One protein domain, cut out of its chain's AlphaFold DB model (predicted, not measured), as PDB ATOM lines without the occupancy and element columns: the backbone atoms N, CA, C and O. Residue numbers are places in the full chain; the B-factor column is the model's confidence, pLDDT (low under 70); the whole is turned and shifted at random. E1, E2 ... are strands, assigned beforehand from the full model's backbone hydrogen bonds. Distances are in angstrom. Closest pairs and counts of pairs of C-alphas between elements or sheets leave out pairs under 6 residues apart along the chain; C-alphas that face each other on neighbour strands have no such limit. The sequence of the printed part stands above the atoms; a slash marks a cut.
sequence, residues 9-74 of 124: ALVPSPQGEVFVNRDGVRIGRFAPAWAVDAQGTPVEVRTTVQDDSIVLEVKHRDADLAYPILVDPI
ATOM      1  N   ALA A   9      31.822   9.364  51.757       89.12
ATOM      2  CA  ALA A   9      31.179   9.421  50.450       89.12
ATOM      3  C   ALA A   9      31.777  10.527  49.573       89.12
ATOM      4  O   ALA A   9      32.060  11.631  50.046       89.12
ATOM      5  N   LEU A  10      31.911  10.240  48.278       90.62
ATOM      6  CA  LEU A  10      32.298  11.204  47.254       90.62
ATOM      7  C   LEU A  10      31.048  11.729  46.544       90.62
ATOM      8  O   LEU A  10      30.238  10.952  46.044       90.62
ATOM      9  N   VAL A  11      30.879  13.052  46.500       93.69
ATOM     10  CA  VAL A  11      29.683  13.692  45.932       93.69
ATOM     11  C   VAL A  11      30.080  14.673  44.824       93.69
ATOM     12  O   VAL A  11      30.608  15.742  45.137       93.69
ATOM     13  N   PRO A  12      29.835  14.353  43.539       93.12
ATOM     14  CA  PRO A  12      30.183  15.239  42.429       93.12
ATOM     15  C   PRO A  12      29.277  16.479  42.367       93.12
ATOM     16  O   PRO A  12      28.094  16.418  42.713       93.12
ATOM     17  N   SER A  13      29.821  17.599  41.884       91.75
ATOM     18  CA  SER A  13      29.081  18.830  41.587       91.75
ATOM     19  C   SER A  13      28.945  19.060  40.073       91.75
ATOM     20  O   SER A  13      29.798  18.620  39.297       91.75
ATOM     21  N   PRO A  14      27.915  19.797  39.612       88.81
ATOM     22  CA  PRO A  14      27.806  20.207  38.209       88.81
ATOM     23  C   PRO A  14      28.984  21.054  37.702       88.81
ATOM     24  O   PRO A  14      29.175  21.167  36.496       88.81
ATOM     25  N   GLN A  15      29.755  21.663  38.605       85.56
ATOM     26  CA  GLN A  15      30.918  22.493  38.288       85.56
ATOM     27  C   GLN A  15      32.209  21.676  38.115       85.56
ATOM     28  O   GLN A  15      33.254  22.255  37.830       85.56
ATOM     29  N   GLY A  16      32.149  20.346  38.265       83.94
ATOM     30  CA  GLY A  16      33.303  19.451  38.128       83.94
ATOM     31  C   GLY A  16      34.093  19.243  39.420       83.94
ATOM     32  O   GLY A  16      35.157  18.635  39.384       83.94
ATOM     33  N   GLU A  17      33.585  19.727  40.554       89.50
ATOM     34  CA  GLU A  17      34.159  19.448  41.871       89.50
ATOM     35  C   GLU A  17      33.693  18.086  42.388       89.50
ATOM     36  O   GLU A  17      32.644  17.572  41.988       89.50
ATOM     37  N   VAL A  18      34.422  17.541  43.358       91.50
ATOM     38  CA  VAL A  18      33.986  16.370  44.125       91.50
ATOM     39  C   VAL A  18      34.111  16.666  45.611       91.50
ATOM     40  O   VAL A  18      35.210  16.852  46.124       91.50
ATOM     41  N   PHE A  19      32.990  16.708  46.327       91.31
ATOM     42  CA  PHE A  19      32.986  16.878  47.777       91.31
ATOM     43  C   PHE A  19      33.293  15.560  48.478       91.31
ATOM     44  O   PHE A  19      32.773  14.512  48.097       91.31
ATOM     45  N   VAL A  20      34.091  15.640  49.539       89.00
ATOM     46  CA  VAL A  20      34.318  14.531  50.463       89.00
ATOM     47  C   VAL A  20      33.393  14.728  51.654       89.00
ATOM     48  O   VAL A  20      33.530  15.699  52.406       89.00
ATOM     49  N   ASN A  21      32.451  13.808  51.819       89.19
ATOM     50  CA  ASN A  21      31.543  13.772  52.951       89.19
ATOM     51  C   ASN A  21      31.971  12.678  53.923       89.19
ATOM     52  O   ASN A  21      32.301  11.579  53.493       89.19
ATOM     53  N   ARG A  22      31.907  12.961  55.222       84.94
ATOM     54  CA  ARG A  22      32.004  11.966  56.292       84.94
ATOM     55  C   ARG A  22      30.783  12.101  57.183       84.94
ATOM     56  O   ARG A  22      30.520  13.199  57.667       84.94
ATOM     57  N   ASP A  23      30.028  11.020  57.356       86.31
ATOM     58  CA  ASP A  23      28.821  10.990  58.195       86.31
ATOM     59  C   ASP A  23      27.829  12.129  57.856       86.31
ATOM     60  O   ASP A  23      27.242  12.774  58.723       86.31
ATOM     61  N   GLY A  24      27.687  12.434  56.560       85.06
ATOM     62  CA  GLY A  24      26.817  13.504  56.052       85.06
ATOM     63  C   GLY A  24      27.385  14.928  56.147       85.06
ATOM     64  O   GLY A  24      26.754  15.864  55.656       85.06
ATOM     65  N   VAL A  25      28.580  15.116  56.712       86.19
ATOM     66  CA  VAL A  25      29.255  16.417  56.815       86.19
ATOM     67  C   VAL A  25      30.288  16.569  55.700       86.19
ATOM     68  O   VAL A  25      31.134  15.697  55.517       86.19
ATOM     69  N   ARG A  26      30.263  17.694  54.973       87.81
ATOM     70  CA  ARG A  26      31.320  18.056  54.011       87.81
ATOM     71  C   ARG A  26      32.600  18.400  54.764       87.81
ATOM     72  O   ARG A  26      32.623  19.375  55.510       87.81
ATOM     73  N   ILE A  27      33.652  17.623  54.540       84.75
ATOM     74  CA  ILE A  27      34.949  17.783  55.213       84.75
ATOM     75  C   ILE A  27      36.057  18.278  54.278       84.75
ATOM     76  O   ILE A  27      37.112  18.697  54.742       84.75
ATOM     77  N   GLY A  28      35.803  18.281  52.972       85.12
ATOM     78  CA  GLY A  28      36.705  18.844  51.978       85.12
ATOM     79  C   GLY A  28      36.142  18.743  50.569       85.12
ATOM     80  O   GLY A  28      35.013  18.278  50.361       85.12
ATOM     81  N   ARG A  29      36.942  19.156  49.591       86.88
ATOM     82  CA  ARG A  29      36.608  19.024  48.172       86.88
ATOM     83  C   ARG A  29      37.845  18.824  47.313       86.88
ATOM     84  O   ARG A  29      38.911  19.334  47.628       86.88
ATOM     85  N   PHE A  30      37.659  18.163  46.185       85.50
ATOM     86  CA  PHE A  30      38.531  18.278  45.029       85.50
ATOM     87  C   PHE A  30      37.954  19.356  44.112       85.50
ATOM     88  O   PHE A  30      36.778  19.292  43.745       85.50
ATOM     89  N   ALA A  31      38.756  20.365  43.780       85.06
ATOM     90  CA  ALA A  31      38.420  21.339  42.752       85.06
ATOM     91  C   ALA A  31      38.371  20.656  41.372       85.06
ATOM     92  O   ALA A  31      38.901  19.549  41.226       85.06
ATOM     93  N   PRO A  32      37.781  21.295  40.346       85.00
ATOM     94  CA  PRO A  32      37.835  20.755  38.995       85.00
ATOM     95  C   PRO A  32      39.294  20.559  38.587       85.00
ATOM     96  O   PRO A  32      40.101  21.487  38.694       85.00
ATOM     97  N   ALA A  33      39.636  19.343  38.165       86.31
ATOM     98  CA  ALA A  33      40.983  19.043  37.708       86.31
ATOM     99  C   ALA A  33      41.324  19.867  36.463       86.31
ATOM    100  O   ALA A  33      40.462  20.157  35.629       86.31
ATOM    101  N   TRP A  34      42.600  20.201  36.321       85.88
ATOM    102  CA  TRP A  34      43.132  20.867  35.140       85.88
ATOM    103  C   TRP A  34      44.372  20.130  34.643       85.88
ATOM    104  O   TRP A  34      45.000  19.369  35.384       85.88
ATOM    105  N   ALA A  35      44.706  20.334  33.371       88.19
ATOM    106  CA  ALA A  35      45.901  19.763  32.777       88.19
ATOM    107  C   ALA A  35      46.537  20.700  31.754       88.19
ATOM    108  O   ALA A  35      45.854  21.501  31.109       88.19
ATOM    109  N   VAL A  36      47.851  20.559  31.602       92.19
ATOM    110  CA  VAL A  36      48.659  21.242  30.589       92.19
ATOM    111  C   VAL A  36      49.704  20.295  30.012       92.19
ATOM    112  O   VAL A  36      50.209  19.418  30.708       92.19
ATOM    113  N   ASP A  37      50.030  20.468  28.739       93.00
ATOM    114  CA  ASP A  37      51.113  19.740  28.076       93.00
ATOM    115  C   ASP A  37      52.500  20.353  28.385       93.00
ATOM    116  O   ASP A  37      52.611  21.348  29.112       93.00
ATOM    117  N   ALA A  38      53.574  19.780  27.834       92.06
ATOM    118  CA  ALA A  38      54.942  20.236  28.109       92.06
ATOM    119  C   ALA A  38      55.269  21.653  27.580       92.06
ATOM    120  O   ALA A  38      56.288  22.230  27.968       92.06
ATOM    121  N   GLN A  39      54.434  22.230  26.713       93.12
ATOM    122  CA  GLN A  39      54.548  23.606  26.216       93.12
ATOM    123  C   GLN A  39      53.579  24.559  26.924       93.12
ATOM    124  O   GLN A  39      53.587  25.760  26.641       93.12
ATOM    125  N   GLY A  40      52.778  24.058  27.866       85.19
ATOM    126  CA  GLY A  40      51.777  24.831  28.590       85.19
ATOM    127  C   GLY A  40      50.428  24.930  27.875       85.19
ATOM    128  O   GLY A  40      49.600  25.753  28.266       85.19
ATOM    129  N   THR A  41      50.183  24.123  26.840       91.00
ATOM    130  CA  THR A  41      48.887  24.062  26.157       91.00
ATOM    131  C   THR A  41      47.852  23.441  27.095       91.00
ATOM    132  O   THR A  41      48.092  22.341  27.597       91.00
ATOM    133  N   PRO A  42      46.696  24.084  27.343       92.12
ATOM    134  CA  PRO A  42      45.630  23.486  28.142       92.12
ATOM    135  C   PRO A  42      45.112  22.188  27.517       92.12
ATOM    136  O   PRO A  42      44.811  22.148  26.323       92.12
ATOM    137  N   VAL A  43      44.954  21.151  28.337       92.56
ATOM    138  CA  VAL A  43      44.388  19.856  27.932       92.56
ATOM    139  C   VAL A  43      43.053  19.657  28.642       92.56
ATOM    140  O   VAL A  43      42.943  19.867  29.849       92.56
ATOM    141  N   GLU A  44      42.017  19.266  27.897       94.00
ATOM    142  CA  GLU A  44      40.694  19.018  28.475       94.00
ATOM    143  C   GLU A  44      40.744  17.823  29.441       94.00
ATOM    144  O   GLU A  44      41.196  16.731  29.076       94.00
ATOM    145  N   VAL A  45      40.236  18.032  30.660       91.19
ATOM    146  CA  VAL A  45      40.077  16.993  31.682       91.19
ATOM    147  C   VAL A  45      38.620  16.921  32.106       91.19
ATOM    148  O   VAL A  45      37.997  17.937  32.418       91.19
ATOM    149  N   ARG A  46      38.081  15.705  32.174       90.50
ATOM    150  CA  ARG A  46      36.760  15.434  32.734       90.50
ATOM    151  C   ARG A  46      36.898  14.683  34.052       90.50
ATOM    152  O   ARG A  46      37.538  13.639  34.110       90.50
ATOM    153  N   THR A  47      36.249  15.200  35.093       88.75
ATOM    154  CA  THR A  47      36.195  14.567  36.418       88.75
ATOM    155  C   THR A  47      34.877  13.815  36.579       88.75
ATOM    156  O   THR A  47      33.807  14.370  36.321       88.75
ATOM    157  N   THR A  48      34.936  12.552  37.001       89.56
ATOM    158  CA  THR A  48      33.761  11.743  37.364       89.56
ATOM    159  C   THR A  48      34.020  10.970  38.659       89.56
ATOM    160  O   THR A  48      35.166  10.829  39.080       89.56
ATOM    161  N   VAL A  49      32.958  10.489  39.309       89.06
ATOM    162  CA  VAL A  49      33.048   9.602  40.480       89.06
ATOM    163  C   VAL A  49      32.550   8.223  40.069       89.06
ATOM    164  O   VAL A  49      31.480   8.115  39.466       89.06
ATOM    165  N   GLN A  50      33.325   7.191  40.385       87.62
ATOM    166  CA  GLN A  50      32.962   5.787  40.209       87.62
ATOM    167  C   GLN A  50      33.175   5.088  41.549       87.62
ATOM    168  O   GLN A  50      34.307   5.000  42.016       87.62
ATOM    169  N   ASP A  51      32.086   4.648  42.178       86.31
ATOM    170  CA  ASP A  51      32.078   4.062  43.521       86.31
ATOM    171  C   ASP A  51      32.775   4.958  44.568       86.31
ATOM    172  O   ASP A  51      32.256   6.018  44.923       86.31
ATOM    173  N   ASP A  52      33.947   4.550  45.056       83.06
ATOM    174  CA  ASP A  52      34.772   5.262  46.040       83.06
ATOM    175  C   ASP A  52      35.976   5.990  45.414       83.06
ATOM    176  O   ASP A  52      36.854   6.483  46.124       83.06
ATOM    177  N   SER A  53      36.009   6.085  44.083       84.31
ATOM    178  CA  SER A  53      37.132   6.603  43.309       84.31
ATOM    179  C   SER A  53      36.768   7.853  42.501       84.31
ATOM    180  O   SER A  53      35.683   7.966  41.923       84.31
ATOM    181  N   ILE A  54      37.713   8.793  42.411       88.06
ATOM    182  CA  ILE A  54      37.653   9.932  41.481       88.06
ATOM    183  C   ILE A  54      38.407   9.547  40.212       88.06
ATOM    184  O   ILE A  54      39.586   9.205  40.265       88.06
ATOM    185  N   VAL A  55      37.733   9.630  39.067       91.31
ATOM    186  CA  VAL A  55      38.295   9.304  37.753       91.31
ATOM    187  C   VAL A  55      38.506  10.585  36.959       91.31
ATOM    188  O   VAL A  55      37.567  11.357  36.745       91.31
ATOM    189  N   LEU A  56      39.743  10.782  36.502       90.75
ATOM    190  CA  LEU A  56      40.148  11.889  35.643       90.75
ATOM    191  C   LEU A  56      40.393  11.361  34.230       90.75
ATOM    192  O   LEU A  56      41.334  10.606  33.989       90.75
ATOM    193  N   GLU A  57      39.543  11.758  33.292       94.00
ATOM    194  CA  GLU A  57      39.704  11.450  31.875       94.00
ATOM    195  C   GLU A  57      40.396  12.627  31.184       94.00
ATOM    196  O   GLU A  57      39.833  13.717  31.090       94.00
ATOM    197  N   VAL A  58      41.621  12.408  30.707       94.94
ATOM    198  CA  VAL A  58      42.415  13.413  29.989       94.94
ATOM    199  C   VAL A  58      42.286  13.156  28.491       94.94
ATOM    200  O   VAL A  58      42.643  12.076  28.015       94.94
ATOM    201  N   LYS A  59      41.812  14.129  27.715       94.00
ATOM    202  CA  LYS A  59      41.683  13.968  26.256       94.00
ATOM    203  C   LYS A  59      43.017  14.198  25.546       94.00
ATOM    204  O   LYS A  59      43.259  15.267  24.998       94.00
ATOM    205  N   HIS A  60      43.884  13.185  25.558       93.19
ATOM    206  CA  HIS A  60      45.266  13.311  25.072       93.19
ATOM    207  C   HIS A  60      45.611  12.518  23.797       93.19
ATOM    208  O   HIS A  60      46.714  12.662  23.273       93.19
ATOM    209  N   ARG A  61      44.719  11.639  23.315       92.06
ATOM    210  CA  ARG A  61      45.026  10.723  22.195       92.06
ATOM    211  C   ARG A  61      44.655  11.246  20.809       92.06
ATOM    212  O   ARG A  61      45.253  10.802  19.838       92.06
ATOM    213  N   ASP A  62      43.739  12.203  20.738       89.62
ATOM    214  CA  ASP A  62      43.224  12.762  19.481       89.62
ATOM    215  C   ASP A  62      43.640  14.235  19.296       89.62
ATOM    216  O   ASP A  62      42.931  15.025  18.674       89.62
ATOM    217  N   ALA A  63      44.780  14.620  19.877       87.75
ATOM    218  CA  ALA A  63      45.314  15.976  19.848       87.75
ATOM    219  C   ALA A  63      46.839  15.965  19.663       87.75
ATOM    220  O   ALA A  63      47.520  15.041  20.107       87.75
ATOM    221  N   ASP A  64      47.367  17.006  19.017       95.62
ATOM    222  CA  ASP A  64      48.807  17.241  18.893       95.62
ATOM    223  C   ASP A  64      49.312  17.945  20.159       95.62
ATOM    224  O   ASP A  64      49.282  19.170  20.263       95.62
ATOM    225  N   LEU A  65      49.666  17.147  21.165       96.00
ATOM    226  CA  LEU A  65      50.125  17.593  22.483       96.00
ATOM    227  C   LEU A  65      51.519  17.038  22.737       96.00
ATOM    228  O   LEU A  65      51.776  15.867  22.427       96.00
ATOM    229  N   ALA A  66      52.402  17.815  23.369       94.81
ATOM    230  CA  ALA A  66      53.680  17.252  23.784       94.81
ATOM    231  C   ALA A  66      53.662  16.721  25.214       94.81
ATOM    232  O   ALA A  66      53.081  17.276  26.144       94.81
ATOM    233  N   TYR A  67      54.383  15.626  25.384       92.88
ATOM    234  CA  TYR A  67      54.480  14.917  26.644       92.88
ATOM    235  C   TYR A  67      55.726  15.366  27.428       92.88
ATOM    236  O   TYR A  67      56.732  15.728  26.810       92.88
ATOM    237  N   PRO A  68      55.702  15.289  28.773       95.69
ATOM    238  CA  PRO A  68      54.591  14.815  29.605       95.69
ATOM    239  C   PRO A  68      53.445  15.833  29.722       95.69
ATOM    240  O   PRO A  68      53.659  17.036  29.617       95.69
ATOM    241  N   ILE A  69      52.237  15.328  29.978       88.31
ATOM    242  CA  ILE A  69      51.076  16.144  30.354       88.31
ATOM    243  C   ILE A  69      51.006  16.171  31.882       88.31
ATOM    244  O   ILE A  69      50.942  15.116  32.516       88.31
ATOM    245  N   LEU A  70      51.020  17.369  32.462       88.88
ATOM    246  CA  LEU A  70      50.752  17.592  33.879       88.88
ATOM    247  C   LEU A  70      49.239  17.585  34.098       88.88
ATOM    248  O   LEU A  70      48.513  18.270  33.385       88.88
ATOM    249  N   VAL A  71      48.778  16.843  35.100       87.19
ATOM    250  CA  VAL A  71      47.373  16.787  35.518       87.19
ATOM    251  C   VAL A  71      47.343  17.016  37.018       87.19
ATOM    252  O   VAL A  71      48.019  16.294  37.749       87.19
ATOM    253  N   ASP A  72      46.575  18.002  37.472       82.94
ATOM    254  CA  ASP A  72      46.566  18.404  38.877       82.94
ATOM    255  C   ASP A  72      45.129  18.596  39.409       82.94
ATOM    256  O   ASP A  72      44.452  19.576  39.075       82.94
ATOM    257  N   PRO A  73      44.614  17.646  40.212       80.38
ATOM    258  CA  PRO A  73      43.411  17.832  41.012       80.38
ATOM    259  C   PRO A  73      43.749  18.475  42.369       80.38
ATOM    260  O   PRO A  73      44.334  17.847  43.250       80.38
ATOM    261  N   ILE A  74      43.303  19.713  42.590       80.69
ATOM    262  CA  ILE A  74      43.537  20.412  43.862       80.69
ATOM    263  C   ILE A  74      42.576  19.889  44.931       80.69
ATOM    264  O   ILE A  74      41.361  19.969  44.758       80.69
TER     265      ILE A  74
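AT A GLANCE: This is residues 9 to 74 of the 124 residues of an uncharacterized protein of Conexibacter sp. W3-3-2 (UniProt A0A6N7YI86). The domain is a loose rod built of three small antiparallel sheets: a three-stranded meander, E1 E2 E3, at one end, a long hairpin of E5 and E6 in the middle, and the short pair E4 and E7 toward the other end. The turn end of the E5 and E6 hairpin comes near E1, its open end comes near E4, and the loop from E6 to E7 extends to the far end of the rod. The printed part has 66 residues with no named helix and seven named strands in the order E1 E2 E3 E4 E5 E6 E7, and the class is all strand. The whole is loose, with a radius of gyration of the C-alphas of 13.6 A and spans of 44 by 18 by 18 A.

IN THESE COORDINATES: The largest sheet holds E1, residues 9 to 12, starting at C-alpha 9 at (31.179, 9.421, 50.450); E2, residues 18 to 22, 13.1 A long; and E3, residues 25 to 30, 15.1 A long. E5, residues 45 to 50, is 15.8 A long, and E6, residues 53 to 58, is 15.9 A long and ends at C-alpha 58 at (42.415, 13.413, 29.989). E4, residues 34 to 36, and E7, residues 70 to 72, are short, 7.2 A and 6.6 A; C-alpha 72 is at (46.566, 18.404, 38.877).

HOW THE PARTS SIT: E1, E2 and E3 form a meander, each strand the antiparallel neighbour of the one before, with E1 and E3 as edge strands. In the hairpin of E1 and E2, N 11 and O 19 are within hydrogen-bond range at 2.9 A. In the hairpin of E2 and E3, N 30 and O 18 are 2.8 A apart. The closest C-alphas of E1 and E5 are those of Pro 12 and Val 49, 6.6 A apart. E5 and E6 form a third hairpin, antiparallel with 155 degrees between their directions, and N 55 and O 48 are 2.8 A apart. The closest C-alphas of E4 and E5 are those of Trp 34 and Val 45, 6.0 A apart. E4 and E7 are antiparallel, with N 70 and O 36 at 2.8 A. Residues 35 to 36 of E4 also pair, antiparallel, with residues 42 to 43. E3 is apart from E5 and E6, and E5 and E7 are only just apart, the closest C-alphas being 8.2 A from each other.

THE WHOLE: The C-alphas of Asp 23 and Asp 64 are the two farthest apart, at 44.5 A. The printed part has no cut. The link from E6 to E7, with 11 residues between them, is long. The mean pLDDT of the printed part is 89.2, and no printed residue is under 70.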